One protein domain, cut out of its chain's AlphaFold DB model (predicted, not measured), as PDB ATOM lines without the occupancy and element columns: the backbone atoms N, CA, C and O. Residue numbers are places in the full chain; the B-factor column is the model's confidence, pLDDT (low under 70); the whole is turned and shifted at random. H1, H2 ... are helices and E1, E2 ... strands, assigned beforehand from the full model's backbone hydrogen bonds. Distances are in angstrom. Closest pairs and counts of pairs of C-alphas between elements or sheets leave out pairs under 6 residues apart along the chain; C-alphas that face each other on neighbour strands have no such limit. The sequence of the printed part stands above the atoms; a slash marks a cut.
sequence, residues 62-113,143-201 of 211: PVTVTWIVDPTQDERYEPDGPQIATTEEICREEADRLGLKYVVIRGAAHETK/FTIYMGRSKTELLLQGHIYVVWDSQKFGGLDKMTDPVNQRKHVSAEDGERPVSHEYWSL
ATOM      1  N   PRO A  62      46.253  43.727 159.304       78.00
ATOM      2  CA  PRO A  62      45.725  44.126 158.004       78.00
ATOM      3  C   PRO A  62      46.665  43.709 156.861       78.00
ATOM      4  O   PRO A  62      47.851  44.048 156.870       78.00
ATOM      5  N   VAL A  63      46.122  43.018 155.851       83.56
ATOM      6  CA  VAL A  63      46.836  42.733 154.597       83.56
ATOM      7  C   VAL A  63      47.263  44.055 153.959       83.56
ATOM      8  O   VAL A  63      46.441  44.939 153.695       83.56
ATOM      9  N   THR A  64      48.562  44.195 153.706       88.94
ATOM     10  CA  THR A  64      49.133  45.382 153.067       88.94
ATOM     11  C   THR A  64      49.103  45.224 151.554       88.94
ATOM     12  O   THR A  64      49.537  44.200 151.033       88.94
ATOM     13  N   VAL A  65      48.621  46.246 150.849       86.31
ATOM     14  CA  VAL A  65      48.538  46.268 149.384       86.31
ATOM     15  C   VAL A  65      49.457  47.357 148.836       86.31
ATOM     16  O   VAL A  65      49.578  48.434 149.419       86.31
ATOM     17  N   THR A  66      50.147  47.077 147.735       86.62
ATOM     18  CA  THR A  66      51.002  48.038 147.030       86.62
ATOM     19  C   THR A  66      50.793  47.928 145.532       86.62
ATOM     20  O   THR A  66      50.754  46.829 144.991       86.62
ATOM     21  N   TRP A  67      50.719  49.060 144.841       83.25
ATOM     22  CA  TRP A  67      50.582  49.093 143.390       83.25
ATOM     23  C   TRP A  67      51.934  49.343 142.721       83.25
ATOM     24  O   TRP A  67      52.687  50.229 143.124       83.25
ATOM     25  N   ILE A  68      52.232  48.583 141.665       75.81
ATOM     26  CA  ILE A  68      53.308  48.904 140.720       75.81
ATOM     27  C   ILE A  68      52.663  49.392 139.424       75.81
ATOM     28  O   ILE A  68      52.473  48.620 138.474       75.81
ATOM     29  N   VAL A  69      52.375  50.690 139.361       64.50
ATOM     30  CA  VAL A  69      51.873  51.351 138.147       64.50
ATOM     31  C   VAL A  69      53.008  51.468 137.126       64.50
ATOM     32  O   VAL A  69      54.186  51.571 137.481       64.50
ATOM     33  N   ASP A  70      52.715  51.282 135.839       55.16
ATOM     34  CA  ASP A  70      53.683  51.583 134.781       55.16
ATOM     35  C   ASP A  70      53.544  53.067 134.422       55.16
ATOM     36  O   ASP A  70      52.484  53.435 133.936       55.16
ATOM     37  N   PRO A  71      54.565  53.922 134.610       46.31
ATOM     38  CA  PRO A  71      54.453  55.344 134.270       46.31
ATOM     39  C   PRO A  71      54.282  55.601 132.764       46.31
ATOM     40  O   PRO A  71      54.110  56.741 132.355       46.31
ATOM     41  N   THR A  72      54.382  54.567 131.918       44.91
ATOM     42  CA  THR A  72      54.058  54.672 130.488       44.91
ATOM     43  C   THR A  72      52.737  54.007 130.113       44.91
ATOM     44  O   THR A  72      52.463  53.903 128.917       44.91
ATOM     45  N   GLN A  73      51.984  53.454 131.071       50.12
ATOM     46  CA  GLN A  73      50.598  53.103 130.792       50.12
ATOM     47  C   GLN A  73      49.834  54.404 130.572       50.12
ATOM     48  O   GLN A  73      50.042  55.386 131.277       50.12
ATOM     49  N   ASP A  74      49.034  54.404 129.516       41.66
ATOM     50  CA  ASP A  74      48.183  55.522 129.144       41.66
ATOM     51  C   ASP A  74      47.278  55.883 130.330       41.66
ATOM     52  O   ASP A  74      46.667  54.985 130.914       41.66
ATOM     53  N   GLU A  75      47.198  57.171 130.683       45.69
ATOM     54  CA  GLU A  75      46.368  57.694 131.786       45.69
ATOM     55  C   GLU A  75      44.897  57.252 131.656       45.69
ATOM     56  O   GLU A  75      44.169  57.157 132.639       45.69
ATOM     57  N   ARG A  76      44.472  56.883 130.440       40.16
ATOM     58  CA  ARG A  76      43.160  56.287 130.145       40.16
ATOM     59  C   ARG A  76      42.891  54.939 130.829       40.16
ATOM     60  O   ARG A  76      41.741  54.515 130.847       40.16
ATOM     61  N   TYR A  77      43.915  54.269 131.359       45.88
ATOM     62  CA  TYR A  77      43.792  53.027 132.133       45.88
ATOM     63  C   TYR A  77      44.015  53.235 133.634       45.88
ATOM     64  O   TYR A  77      44.207  52.251 134.353       45.88
ATOM     65  N   GLU A  78      44.020  54.480 134.126       55.53
ATOM     66  CA  GLU A  78      43.978  54.707 135.567       55.53
ATOM     67  C   GLU A  78      42.612  54.255 136.104       55.53
ATOM     68  O   GLU A  78      41.581  54.808 135.712       55.53
ATOM     69  N   PRO A  79      42.574  53.227 136.968       57.22
ATOM     70  CA  PRO A  79      41.326  52.787 137.563       57.22
ATOM     71  C   PRO A  79      40.762  53.925 138.414       57.22
ATOM     72  O   PRO A  79      41.495  54.585 139.158       57.22
ATOM     73  N   ASP A  80      39.455  54.159 138.319       63.94
ATOM     74  CA  ASP A  80      38.799  55.146 139.168       63.94
ATOM     75  C   ASP A  80      38.920  54.756 140.660       63.94
ATOM     76  O   ASP A  80      39.207  53.612 141.029       63.94
ATOM     77  N   GLY A  81      38.743  55.729 141.562       68.69
ATOM     78  CA  GLY A  81      38.852  55.488 143.008       68.69
ATOM     79  C   GLY A  81      38.030  54.280 143.508       68.69
ATOM     80  O   GLY A  81      38.551  53.498 144.309       68.69
ATOM     81  N   PRO A  82      36.776  54.096 143.048       72.75
ATOM     82  CA  PRO A  82      35.973  52.901 143.320       72.75
ATOM     83  C   PRO A  82      36.559  51.574 142.796       72.75
ATOM     84  O   PRO A  82      36.568  50.588 143.538       72.75
ATOM     85  N   GLN A  83      37.077  51.526 141.567       75.06
ATOM     86  CA  GLN A  83      37.727  50.348 140.977       75.06
ATOM     87  C   GLN A  83      38.992  49.970 141.742       75.06
ATOM     88  O   GLN A  83      39.217  48.786 142.007       75.06
ATOM     89  N   ILE A  84      39.795  50.959 142.155       80.31
ATOM     90  CA  ILE A  84      40.960  50.735 143.021       80.31
ATOM     91  C   ILE A  84      40.509  50.074 144.319       80.31
ATOM     92  O   ILE A  84      41.023  49.015 144.672       80.31
ATOM     93  N   ALA A  85      39.532  50.662 145.015       78.06
ATOM     94  CA  ALA A  85      39.062  50.146 146.299       78.06
ATOM     95  C   ALA A  85      38.570  48.694 146.189       78.06
ATOM     96  O   ALA A  85      38.981  47.845 146.980       78.06
ATOM     97  N   THR A  86      37.772  48.406 145.160       83.44
ATOM     98  CA  THR A  86      37.215  47.070 144.899       83.44
ATOM     99  C   THR A  86      38.311  46.064 144.540       83.44
ATOM    100  O   THR A  86      38.342  44.954 145.066       83.44
ATOM    101  N   THR A  87      39.281  46.467 143.713       87.12
ATOM    102  CA  THR A  87      40.443  45.631 143.373       87.12
ATOM    103  C   THR A  87      41.251  45.273 144.617       87.12
ATOM    104  O   THR A  87      41.617  44.113 144.821       87.12
ATOM    105  N   GLU A  88      41.536  46.259 145.470       87.81
ATOM    106  CA  GLU A  88      42.281  46.013 146.698       87.81
ATOM    107  C   GLU A  88      41.500  45.124 147.671       87.81
ATOM    108  O   GLU A  88      42.110  44.295 148.338       87.81
ATOM    109  N   GLU A  89      40.178  45.275 147.771       87.44
ATOM    110  CA  GLU A  89      39.322  44.411 148.592       87.44
ATOM    111  C   GLU A  89      39.396  42.951 148.134       87.44
ATOM    112  O   GLU A  89      39.777  42.094 148.933       87.44
ATOM    113  N   ILE A  90      39.185  42.686 146.840       90.12
ATOM    114  CA  ILE A  90      39.311  41.342 146.250       90.12
ATOM    115  C   ILE A  90      40.694  40.746 146.549       90.12
ATOM    116  O   ILE A  90      40.813  39.591 146.967       90.12
ATOM    117  N   CYS A  91      41.752  41.539 146.374       91.06
ATOM    118  CA  CYS A  91      43.121  41.107 146.642       91.06
ATOM    119  C   CYS A  91      43.373  40.813 148.129       91.06
ATOM    120  O   CYS A  91      44.080  39.857 148.450       91.06
ATOM    121  N   ARG A  92      42.811  41.614 149.045       88.62
ATOM    122  CA  ARG A  92      42.940  41.395 150.494       88.62
ATOM    123  C   ARG A  92      42.234  40.125 150.929       88.62
ATOM    124  O   ARG A  92      42.830  39.351 151.670       88.62
ATOM    125  N   GLU A  93      41.005  39.905 150.468       88.19
ATOM    126  CA  GLU A  93      40.262  38.676 150.759       88.19
ATOM    127  C   GLU A  93      41.020  37.438 150.289       88.19
ATOM    128  O   GLU A  93      41.074  36.422 150.981       88.19
ATOM    129  N   GLU A  94      41.632  37.528 149.112       88.12
ATOM    130  CA  GLU A  94      42.344  36.409 148.519       88.12
ATOM    131  C   GLU A  94      43.678  36.119 149.216       88.12
ATOM    132  O   GLU A  94      43.988  34.963 149.505       88.12
ATOM    133  N   ALA A  95      44.436  37.155 149.575       85.44
ATOM    134  CA  ALA A  95      45.644  36.995 150.376       85.44
ATOM    135  C   ALA A  95      45.337  36.445 151.776       85.44
ATOM    136  O   ALA A  95      46.020  35.525 152.227       85.44
ATOM    137  N   ASP A  96      44.277  36.937 152.424       81.19
ATOM    138  CA  ASP A  96      43.801  36.435 153.718       81.19
ATOM    139  C   ASP A  96      43.402  34.954 153.624       81.19
ATOM    140  O   ASP A  96      43.849  34.123 154.420       81.19
ATOM    141  N   ARG A  97      42.670  34.575 152.564       82.88
ATOM    142  CA  ARG A  97      42.330  33.175 152.268       82.88
ATOM    143  C   ARG A  97      43.571  32.292 152.147       82.88
ATOM    144  O   ARG A  97      43.470  31.113 152.483       82.88
ATOM    145  N   LEU A  98      44.701  32.820 151.681       80.75
ATOM    146  CA  LEU A  98      45.971  32.104 151.518       80.75
ATOM    147  C   LEU A  98      46.912  32.221 152.733       80.75
ATOM    148  O   LEU A  98      47.981  31.616 152.725       80.75
ATOM    149  N   GLY A  99      46.544  32.973 153.777       79.19
ATOM    150  CA  GLY A  99      47.411  33.231 154.932       79.19
ATOM    151  C   GLY A  99      48.604  34.147 154.620       79.19
ATOM    152  O   GLY A  99      49.632  34.091 155.297       79.19
ATOM    153  N   LEU A 100      48.490  34.974 153.578       84.25
ATOM    154  CA  LEU A 100      49.503  35.928 153.136       84.25
ATOM    155  C   LEU A 100      49.129  37.341 153.596       84.25
ATOM    156  O   LEU A 100      47.960  37.702 153.678       84.25
ATOM    157  N   LYS A 101      50.138  38.155 153.909       87.06
ATOM    158  CA  LYS A 101      49.953  39.476 154.539       87.06
ATOM    159  C   LYS A 101      50.308  40.642 153.625       87.06
ATOM    160  O   LYS A 101      50.106  41.798 153.995       87.06
ATOM    161  N   TYR A 102      50.858  40.359 152.449       87.88
ATOM    162  CA  TYR A 102      51.331  41.374 151.524       87.88
ATOM    163  C   TYR A 102      50.897  41.052 150.100       87.88
ATOM    164  O   TYR A 102      51.108  39.933 149.635       87.88
ATOM    165  N   VAL A 103      50.342  42.043 149.407       90.69
ATOM    166  CA  VAL A 103      49.948  41.957 148.000       90.69
ATOM    167  C   VAL A 103      50.577  43.094 147.215       90.69
ATOM    168  O   VAL A 103      50.571  44.249 147.636       90.69
ATOM    169  N   VAL A 104      51.090  42.762 146.040       89.88
ATOM    170  CA  VAL A 104      51.533  43.712 145.033       89.88
ATOM    171  C   VAL A 104      50.640  43.565 143.812       89.88
ATOM    172  O   VAL A 104      50.596  42.492 143.220       89.88
ATOM    173  N   ILE A 105      49.961  44.634 143.412       87.94
ATOM    174  CA  ILE A 105      49.104  44.663 142.226       87.94
ATOM    175  C   ILE A 105      49.881  45.298 141.073       87.94
ATOM    176  O   ILE A 105      50.459  46.383 141.204       87.94
ATOM    177  N   ARG A 106      49.924  44.615 139.929       81.00
ATOM    178  CA  ARG A 106      50.637  45.061 138.731       81.00
ATOM    179  C   ARG A 106      49.646  45.633 137.714       81.00
ATOM    180  O   ARG A 106      49.360  45.000 136.705       81.00
ATOM    181  N   GLY A 107      49.208  46.864 137.965       72.69
ATOM    182  CA  GLY A 107      48.254  47.579 137.110       72.69
ATOM    183  C   GLY A 107      46.799  47.170 137.354       72.69
ATOM    184  O   GLY A 107      46.527  46.251 138.124       72.69
ATOM    185  N   ALA A 108      45.870  47.901 136.737       72.88
ATOM    186  CA  ALA A 108      44.434  47.643 136.841       72.88
ATOM    187  C   ALA A 108      44.015  46.321 136.171       72.88
ATOM    188  O   ALA A 108      44.824  45.647 135.519       72.88
ATOM    189  N   ALA A 109      42.733  45.967 136.323       81.38
ATOM    190  CA  ALA A 109      42.122  44.890 135.550       81.38
ATOM    191  C   ALA A 109      42.359  45.106 134.049       81.38
ATOM    192  O   ALA A 109      42.227  46.222 133.544       81.38
ATOM    193  N   HIS A 110      42.714  44.037 133.344       82.94
ATOM    194  CA  HIS A 110      42.932  44.057 131.902       82.94
ATOM    195  C   HIS A 110      42.432  42.765 131.253       82.94
ATOM    196  O   HIS A 110      42.345  41.724 131.900       82.94
ATOM    197  N   GLU A 111      42.103  42.853 129.964       88.75
ATOM    198  CA  GLU A 111      41.467  41.787 129.170       88.75
ATOM    199  C   GLU A 111      42.393  41.276 128.052       88.75
ATOM    200  O   GLU A 111      41.948  40.816 127.004       88.75
ATOM    201  N   THR A 112      43.714  41.377 128.239       85.69
ATOM    202  CA  THR A 112      44.695  40.857 127.277       85.69
ATOM    203  C   THR A 112      45.793  40.054 127.960       85.69
ATOM    204  O   THR A 112      46.157  40.308 129.105       85.69
ATOM    205  N   LYS A 113      46.355  39.076 127.247       82.69
ATOM    206  CA  LYS A 113      47.522  38.294 127.682       82.69
ATOM    207  C   LYS A 113      48.588  38.261 126.595       82.69
ATOM    208  O   LYS A 113      48.276  38.335 125.407       82.69
ATOM    209  N   PHE A 143      43.427  40.629 137.297       88.88
ATOM    210  CA  PHE A 143      44.545  41.326 137.929       88.88
ATOM    211  C   PHE A 143      45.793  40.458 137.877       88.88
ATOM    212  O   PHE A 143      45.743  39.300 138.286       88.88
ATOM    213  N   THR A 144      46.937  41.023 137.494       88.06
ATOM    214  CA  THR A 144      48.229  40.388 137.775       88.06
ATOM    215  C   THR A 144      48.719  40.820 139.145       88.06
ATOM    216  O   THR A 144      48.923  42.010 139.393       88.06
ATOM    217  N   ILE A 145      48.960  39.852 140.026       90.25
ATOM    218  CA  ILE A 145      49.380  40.121 141.399       90.25
ATOM    219  C   ILE A 145      50.609  39.316 141.806       90.25
ATOM    220  O   ILE A 145      50.926  38.279 141.224       90.25
ATOM    221  N   TYR A 146      51.266  39.798 142.858       91.06
ATOM    222  CA  TYR A 146      52.228  39.043 143.644       91.06
ATOM    223  C   TYR A 146      51.776  39.021 145.098       91.06
ATOM    224  O   TYR A 146      51.326  40.044 145.608       91.06
ATOM    225  N   MET A 147      51.911  37.890 145.784       87.31
ATOM    226  CA  MET A 147      51.520  37.773 147.192       87.31
ATOM    227  C   MET A 147      52.627  37.166 148.038       87.31
ATOM    228  O   MET A 147      53.417  36.350 147.565       87.31
ATOM    229  N   GLY A 148      52.691  37.571 149.303       88.62
ATOM    230  CA  GLY A 148      53.779  37.208 150.196       88.62
ATOM    231  C   GLY A 148      53.485  37.430 151.671       88.62
ATOM    232  O   GLY A 148      52.426  37.918 152.065       88.62
ATOM    233  N   ARG A 149      54.466  37.090 152.506       84.62
ATOM    234  CA  ARG A 149      54.412  37.352 153.953       84.62
ATOM    235  C   ARG A 149      54.777  38.795 154.285       84.62
ATOM    236  O   ARG A 149      54.327  39.331 155.290       84.62
ATOM    237  N   SER A 150      55.598  39.425 153.448       85.94
ATOM    238  CA  SER A 150      56.064  40.799 153.628       85.94
ATOM    239  C   SER A 150      56.516  41.404 152.296       85.94
ATOM    240  O   SER A 150      56.670  40.695 151.302       85.94
ATOM    241  N   LYS A 151      56.818  42.709 152.283       84.25
ATOM    242  CA  LYS A 151      57.391  43.397 151.109       84.25
ATOM    243  C   LYS A 151      58.736  42.826 150.640       84.25
ATOM    244  O   LYS A 151      59.150  43.094 149.515       84.25
ATOM    245  N   THR A 152      59.450  42.097 151.499       83.94
ATOM    246  CA  THR A 152      60.732  41.446 151.180       83.94
ATOM    247  C   THR A 152      60.578  39.961 150.869       83.94
ATOM    248  O   THR A 152      61.538  39.344 150.419       83.94
ATOM    249  N   GLU A 153      59.391  39.393 151.101       84.25
ATOM    250  CA  GLU A 153      59.125  37.965 150.967       84.25
ATOM    251  C   GLU A 153      57.837  37.712 150.171       84.25
ATOM    252  O   GLU A 153      56.805  37.337 150.733       84.25
ATOM    253  N   LEU A 154      57.896  37.939 148.854       85.25
ATOM    254  CA  LEU A 154      56.853  37.551 147.901       85.25
ATOM    255  C   LEU A 154      57.090  36.113 147.434       85.25
ATOM    256  O   LEU A 154      58.206  35.746 147.057       85.25
ATOM    257  N   LEU A 155      56.027  35.315 147.482       82.25
ATOM    258  CA  LEU A 155      56.041  33.867 147.278       82.25
ATOM    259  C   LEU A 155      55.269  33.455 146.031       82.25
ATOM    260  O   LEU A 155      55.641  32.491 145.374       82.25
ATOM    261  N   LEU A 156      54.203  34.183 145.706       84.62
ATOM    262  CA  LEU A 156      53.308  33.857 144.607       84.62
ATOM    263  C   LEU A 156      53.286  34.966 143.580       84.62
ATOM    264  O   LEU A 156      53.301  36.143 143.937       84.62
ATOM    265  N   GLN A 157      53.176  34.566 142.323       87.44
ATOM    266  CA  GLN A 157      52.670  35.392 141.240       87.44
ATOM    267  C   GLN A 157      51.399  34.730 140.722       87.44
ATOM    268  O   GLN A 157      51.287  33.509 140.756       87.44
ATOM    269  N   GLY A 158      50.428  35.508 140.268       86.31
ATOM    270  CA  GLY A 158      49.178  34.928 139.804       86.31
ATOM    271  C   GLY A 158      48.277  35.886 139.064       86.31
ATOM    272  O   GLY A 158      48.555  37.089 138.981       86.31
ATOM    273  N   HIS A 159      47.164  35.326 138.607       89.25
ATOM    274  CA  HIS A 159      46.004  36.066 138.149       89.25
ATOM    275  C   HIS A 159      44.805  35.821 139.068       89.25
ATOM    276  O   HIS A 159      44.546  34.694 139.489       89.25
ATOM    277  N   ILE A 160      44.060  36.883 139.374       92.06
ATOM    278  CA  ILE A 160      42.699  36.787 139.918       92.06
ATOM    279  C   ILE A 160      41.755  37.259 138.819       92.06
ATOM    280  O   ILE A 160      41.909  38.382 138.342       92.06
ATOM    281  N   TYR A 161      40.796  36.419 138.437       92.31
ATOM    282  CA  TYR A 161      39.822  36.732 137.399       92.31
ATOM    283  C   TYR A 161      38.607  37.450 137.983       92.31
ATOM    284  O   TYR A 161      38.117  37.125 139.071       92.31
ATOM    285  N   VAL A 162      38.115  38.424 137.228       93.19
ATOM    286  CA  VAL A 162      36.998  39.285 137.604       93.19
ATOM    287  C   VAL A 162      36.007  39.416 136.460       93.19
ATOM    288  O   VAL A 162      36.328  39.166 135.299       93.19
ATOM    289  N   VAL A 163      34.788  39.816 136.793       91.88
ATOM    290  CA  VAL A 163      33.788  40.240 135.816       91.88
ATOM    291  C   VAL A 163      33.541  41.736 135.962       91.88
ATOM    292  O   VAL A 163      33.574  42.278 137.068       91.88
ATOM    293  N   TRP A 164      33.307  42.402 134.834       87.56
ATOM    294  CA  TRP A 164      32.823  43.776 134.827       87.56
ATOM    295  C   TRP A 164      31.316  43.762 135.076       87.56
ATOM    296  O   TRP A 164      30.556  43.271 134.242       87.56
ATOM    297  N   ASP A 165      30.897  44.284 136.223       82.81
ATOM    298  CA  ASP A 165      29.497  44.378 136.624       82.81
ATOM    299  C   ASP A 165      29.149  45.836 136.921       82.81
ATOM    300  O   ASP A 165      29.436  46.366 137.995       82.81
ATOM    301  N   SER A 166      28.486  46.488 135.965       77.56
ATOM    302  CA  SER A 166      28.076  47.890 136.074       77.56
ATOM    303  C   SER A 166      27.089  48.165 137.216       77.56
ATOM    304  O   SER A 166      26.833  49.327 137.517       77.56
ATOM    305  N   GLN A 167      26.496  47.132 137.823       78.88
ATOM    306  CA  GLN A 167      25.567  47.275 138.946       78.88
ATOM    307  C   GLN A 167      26.275  47.278 140.309       78.88
ATOM    308  O   GLN A 167      25.645  47.598 141.319       78.88
ATOM    309  N   LYS A 168      27.575  46.959 140.360       72.44
ATOM    310  CA  LYS A 168      28.364  46.940 141.595       72.44
ATOM    311  C   LYS A 168      29.174  48.211 141.788       72.44
ATOM    312  O   LYS A 168      29.595  48.874 140.839       72.44
ATOM    313  N   PHE A 169      29.418  48.545 143.054       71.44
ATOM    314  CA  PHE A 169      30.355  49.608 143.399       71.44
ATOM    315  C   PHE A 169      31.730  49.289 142.799       71.44
ATOM    316  O   PHE A 169      32.228  48.180 142.960       71.44
ATOM    317  N   GLY A 170      32.316  50.241 142.068       70.44
ATOM    318  CA  GLY A 170      33.594  50.039 141.384       70.44
ATOM    319  C   GLY A 170      33.548  49.132 140.155       70.44
ATOM    320  O   GLY A 170      34.604  48.838 139.612       70.44
ATOM    321  N   GLY A 171      32.370  48.700 139.693       81.62
ATOM    322  CA  GLY A 171      32.207  48.034 138.398       81.62
ATOM    323  C   GLY A 171      32.862  46.654 138.270       81.62
ATOM    324  O   GLY A 171      32.891  46.103 137.174       81.62
ATOM    325  N   LEU A 172      33.421  46.110 139.352       87.44
ATOM    326  CA  LEU A 172      34.237  44.901 139.362       87.44
ATOM    327  C   LEU A 172      33.665  43.895 140.352       87.44
ATOM    328  O   LEU A 172      33.281  44.250 141.464       87.44
ATOM    329  N   ASP A 173      33.669  42.627 139.962       88.38
ATOM    330  CA  ASP A 173      33.290  41.533 140.842       88.38
ATOM    331  C   ASP A 173      34.250  40.362 140.731       88.38
ATOM    332  O   ASP A 173      34.757  40.047 139.652       88.38
ATOM    333  N   LYS A 174      34.463  39.671 141.849       87.50
ATOM    334  CA  LYS A 174      35.248  38.443 141.840       87.50
ATOM    335  C   LYS A 174      34.490  37.360 141.085       87.50
ATOM    336  O   LYS A 174      33.313  37.112 141.335       87.50
ATOM    337  N   MET A 175      35.194  36.649 140.215       91.88
ATOM    338  CA  MET A 175      34.623  35.492 139.544       91.88
ATOM    339  C   MET A 175      34.332  34.375 140.560       91.88
ATOM    340  O   MET A 175      35.234  33.894 141.251       91.88
ATOM    341  N   THR A 176      33.071  33.964 140.661       89.88
ATOM    342  CA  THR A 176      32.592  32.927 141.595       89.88
ATOM    343  C   THR A 176      32.149  31.653 140.882       89.88
ATOM    344  O   THR A 176      32.220  30.577 141.473       89.88
ATOM    345  N   ASP A 177      31.795  31.752 139.601       91.19
ATOM    346  CA  ASP A 177      31.430  30.642 138.726       91.19
ATOM    347  C   ASP A 177      32.234  30.711 137.412       91.19
ATOM    348  O   ASP A 177      31.736  31.180 136.386       91.19
ATOM    349  N   PRO A 178      33.503  30.258 137.414       90.94
ATOM    350  CA  PRO A 178      34.371  30.349 136.241       90.94
ATOM    351  C   PRO A 178      33.858  29.594 135.019       90.94
ATOM    352  O   PRO A 178      34.263  29.913 133.906       90.94
ATOM    353  N   VAL A 179      33.000  28.591 135.212       88.31
ATOM    354  CA  VAL A 179      32.446  27.798 134.110       88.31
ATOM    355  C   VAL A 179      31.530  28.661 133.249       88.31
ATOM    356  O   VAL A 179      31.600  28.580 132.026       88.31
ATOM    357  N   ASN A 180      30.715  29.506 133.881       91.50
ATOM    358  CA  ASN A 180      29.731  30.337 133.186       91.50
ATOM    359  C   ASN A 180      30.177  31.797 133.005       91.50
ATOM    360  O   ASN A 180      29.588  32.519 132.204       91.50
ATOM    361  N   GLN A 181      31.186  32.254 133.751       92.56
ATOM    362  CA  GLN A 181      31.621  33.655 133.749       92.56
ATOM    363  C   GLN A 181      32.851  33.931 132.878       92.56
ATOM    364  O   GLN A 181      33.063  35.082 132.491       92.56
ATOM    365  N   ARG A 182      33.672  32.919 132.565       89.44
ATOM    366  CA  ARG A 182      34.807  33.102 131.650       89.44
ATOM    367  C   ARG A 182      34.315  33.208 130.209       89.44
ATOM    368  O   ARG A 182      33.528  32.392 129.743       89.44
ATOM    369  N   LYS A 183      34.821  34.213 129.505       90.31
ATOM    370  CA  LYS A 183      34.611  34.481 128.080       90.31
ATOM    371  C   LYS A 183      35.683  33.805 127.223       90.31
ATOM    372  O   LYS A 183      35.390  33.386 126.107       90.31
ATOM    373  N   HIS A 184      36.912  33.687 127.737       84.94
ATOM    374  CA  HIS A 184      38.063  33.176 126.992       84.94
ATOM    375  C   HIS A 184      38.679  31.954 127.687       84.94
ATOM    376  O   HIS A 184      39.478  32.073 128.615       84.94
ATOM    377  N   VAL A 185      38.350  30.756 127.200       79.50
ATOM    378  CA  VAL A 185      38.965  29.499 127.654       79.50
ATOM    379  C   VAL A 185      39.567  28.787 126.452       79.50
ATOM    380  O   VAL A 185      38.845  28.392 125.539       79.50
ATOM    381  N   SER A 186      40.890  28.619 126.448       70.62
ATOM    382  CA  SER A 186      41.587  27.865 125.405       70.62
ATOM    383  C   SER A 186      41.944  26.465 125.898       70.62
ATOM    384  O   SER A 186      42.940  26.266 126.594       70.62
ATOM    385  N   ALA A 187      41.131  25.475 125.522       66.69
ATOM    386  CA  ALA A 187      41.403  24.073 125.847       66.69
ATOM    387  C   ALA A 187      42.698  23.560 125.184       66.69
ATOM    388  O   ALA A 187      43.371  22.697 125.745       66.69
ATOM    389  N   GLU A 188      43.062  24.115 124.022       65.06
ATOM    390  CA  GLU A 188      44.306  23.800 123.304       65.06
ATOM    391  C   GLU A 188      45.547  24.286 124.064       65.06
ATOM    392  O   GLU A 188      46.570  23.605 124.066       65.06
ATOM    393  N   ASP A 189      45.428  25.401 124.790       64.44
ATOM    394  CA  ASP A 189      46.491  25.934 125.652       64.44
ATOM    395  C   ASP A 189      46.492  25.293 127.056       64.44
ATOM    396  O   ASP A 189      47.210  25.737 127.951       64.44
ATOM    397  N   GLY A 190      45.662  24.266 127.282       67.62
ATOM    398  CA  GLY A 190      45.519  23.601 128.580       67.62
ATOM    399  C   GLY A 190      44.812  24.445 129.646       67.62
ATOM    400  O   GLY A 190      44.803  24.062 130.819       67.62
ATOM    401  N   GLU A 191      44.205  25.571 129.262       74.44
ATOM    402  CA  GLU A 191      43.510  26.454 130.191       74.44
ATOM    403  C   GLU A 191      42.246  25.777 130.713       74.44
ATOM    404  O   GLU A 191      41.419  25.250 129.963       74.44
ATOM    405  N   ARG A 192      42.092  25.798 132.036       80.38
ATOM    406  CA  ARG A 192      40.912  25.275 132.720       80.38
ATOM    407  C   ARG A 192      40.111  26.425 133.320       80.38
ATOM    408  O   ARG A 192      40.709  27.423 133.726       80.38
ATOM    409  N   PRO A 193      38.780  26.290 133.444       84.75
ATOM    410  CA  PRO A 193      37.973  27.289 134.128       84.75
ATOM    411  C   PRO A 193      38.396  27.415 135.597       84.75
ATOM    412  O   PRO A 193      38.178  26.510 136.402       84.75
ATOM    413  N   VAL A 194      39.010  28.544 135.946       86.69
ATOM    414  CA  VAL A 194      39.436  28.891 137.310       86.69
ATOM    415  C   VAL A 194      39.134  30.362 137.595       86.69
ATOM    416  O   VAL A 194      39.204  31.186 136.685       86.69
ATOM    417  N   SER A 195      38.809  30.695 138.848       86.56
ATOM    418  CA  SER A 195      38.614  32.087 139.298       86.56
ATOM    419  C   SER A 195      39.924  32.770 139.684       86.56
ATOM    420  O   SER A 195      39.989  33.992 139.791       86.56
ATOM    421  N   HIS A 196      40.975  31.986 139.896       87.88
ATOM    422  CA  HIS A 196      42.318  32.450 140.193       87.88
ATOM    423  C   HIS A 196      43.338  31.374 139.825       87.88
ATOM    424  O   HIS A 196      43.057  30.179 139.920       87.88
ATOM    425  N   GLU A 197      44.531  31.807 139.449       84.50
ATOM    426  CA  GLU A 197      45.675  30.948 139.169       84.50
ATOM    427  C   GLU A 197      46.923  31.524 139.832       84.50
ATOM    428  O   GLU A 197      47.165  32.729 139.786       84.50
ATOM    429  N   TYR A 198      47.704  30.659 140.477       81.75
ATOM    430  CA  TYR A 198      48.929  31.039 141.169       81.75
ATOM    431  C   TYR A 198      50.067  30.128 140.754       81.75
ATOM    432  O   TYR A 198      49.922  28.907 140.714       81.75
ATOM    433  N   TRP A 199      51.222  30.738 140.545       78.81
ATOM    434  CA  TRP A 199      52.488  30.065 140.338       78.81
ATOM    435  C   TRP A 199      53.417  30.447 141.473       78.81
ATOM    436  O   TRP A 199      53.487  31.610 141.893       78.81
ATOM    437  N   SER A 200      54.132  29.450 141.978       75.25
ATOM    438  CA  SER A 200      55.167  29.715 142.958       75.25
ATOM    439  C   SER A 200      56.309  30.473 142.294       75.25
ATOM    440  O   SER A 200      56.807  30.088 141.237       75.25
ATOM    441  N   LEU A 201      56.729  31.563 142.929       71.25
ATOM    442  CA  LEU A 201      57.984  32.238 142.605       71.25
ATOM    443  C   LEU A 201      59.183  31.484 143.186       71.25
ATOM    444  O   LEU A 201      60.324  31.800 142.858       71.25
TER     445      LEU A 201
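AT A GLANCE: This is residues 62 to 113 and 143 to 201 of the 211 residues of an uncharacterized protein of Neurospora crassa (strain ATCC 24698 / 74-OR23-1A / CBS 708.71 / DSM 1257 / FGSC 987) (UniProt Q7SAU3). A single strongly twisted sheet of six strands curls round one long helix, H1. E5, the longest strand, bends and runs through the sheet, pairing with E4 and E7 on its two sides and with E6 near its end; H2 only grazes the sheet, and residues 186 to 191 stick out. The printed part has 111 residues, with two named helices and seven named strands, in the order E1, H1, E2, E3, E4, E5, E6, H2, E7 along the chain; the class is mixed, helices and strands. The sheet is branched, with E1 and E2 parallel and its other neighbour pairs antiparallel. The whole is compact, with a radius of gyration of the C-alphas of 14.0 A and spans of 36 by 31 by 27 A.

IN THESE COORDINATES: E1 is residues 64 to 67, and C-alpha 64 is at (49.133, 45.382, 153.067). H1 is residues 81 to 97, 24.4 A long. E2 is residues 102 to 105 and E3 residues 110 to 113. E4, residues 143 to 150, is 19.5 A long. E5, residues 153 to 164, is 31.4 A long and bends by 56 degrees at residue 156; C-alpha 164 is at (32.823, 43.776, 134.827). E6 is residues 172 to 174 and H2 residues 178 to 181. E7, residues 196 to 200, is 13.4 A long, ending with C-alpha 200 at (55.167, 29.715, 142.958).

HOW THE PARTS SIT: E1, H1 and E2 form a strand-helix-strand unit, two parallel neighbour strands with a helix between, and its crossover is left-handed. N 103 and O 64 are 2.8 A apart. The closest C-alphas of H1 and E2 are those of Ala 95 and Val 103, 7.0 A; those of H1 and E6 are Thr 86 and Leu 172, 6.7 A. E2 and E4 are antiparallel, with N 104 and O 146 at 2.8 A. E4, E5 and E6 form a meander, each strand the antiparallel neighbour of the one before; N 145 and O 158 are 3.0 A apart, and N 163 and O 173 are 2.9 A apart. E7 is antiparallel to E5, with N 159 and O 197 at 2.9 A. E3 pairs with no named strand. Every O i to N i+4 pair in H1 is within hydrogen-bond range; H2 is too short for such a pair, and its one O i to N i+3 pair is not within range. H1 and H2 are apart.

THE WHOLE: The two C-alphas farthest apart are those of Pro 62 and Glu 188, 40.2 A. Residues 114 to 142 are not printed, and C-alphas 113 and 143 are 11.1 A apart across the cut. The links E1 to H1 and H2 to E7 are long. The mean pLDDT of the printed part is 80.0; residues 69 to 81 and 187 to 190 are under 70.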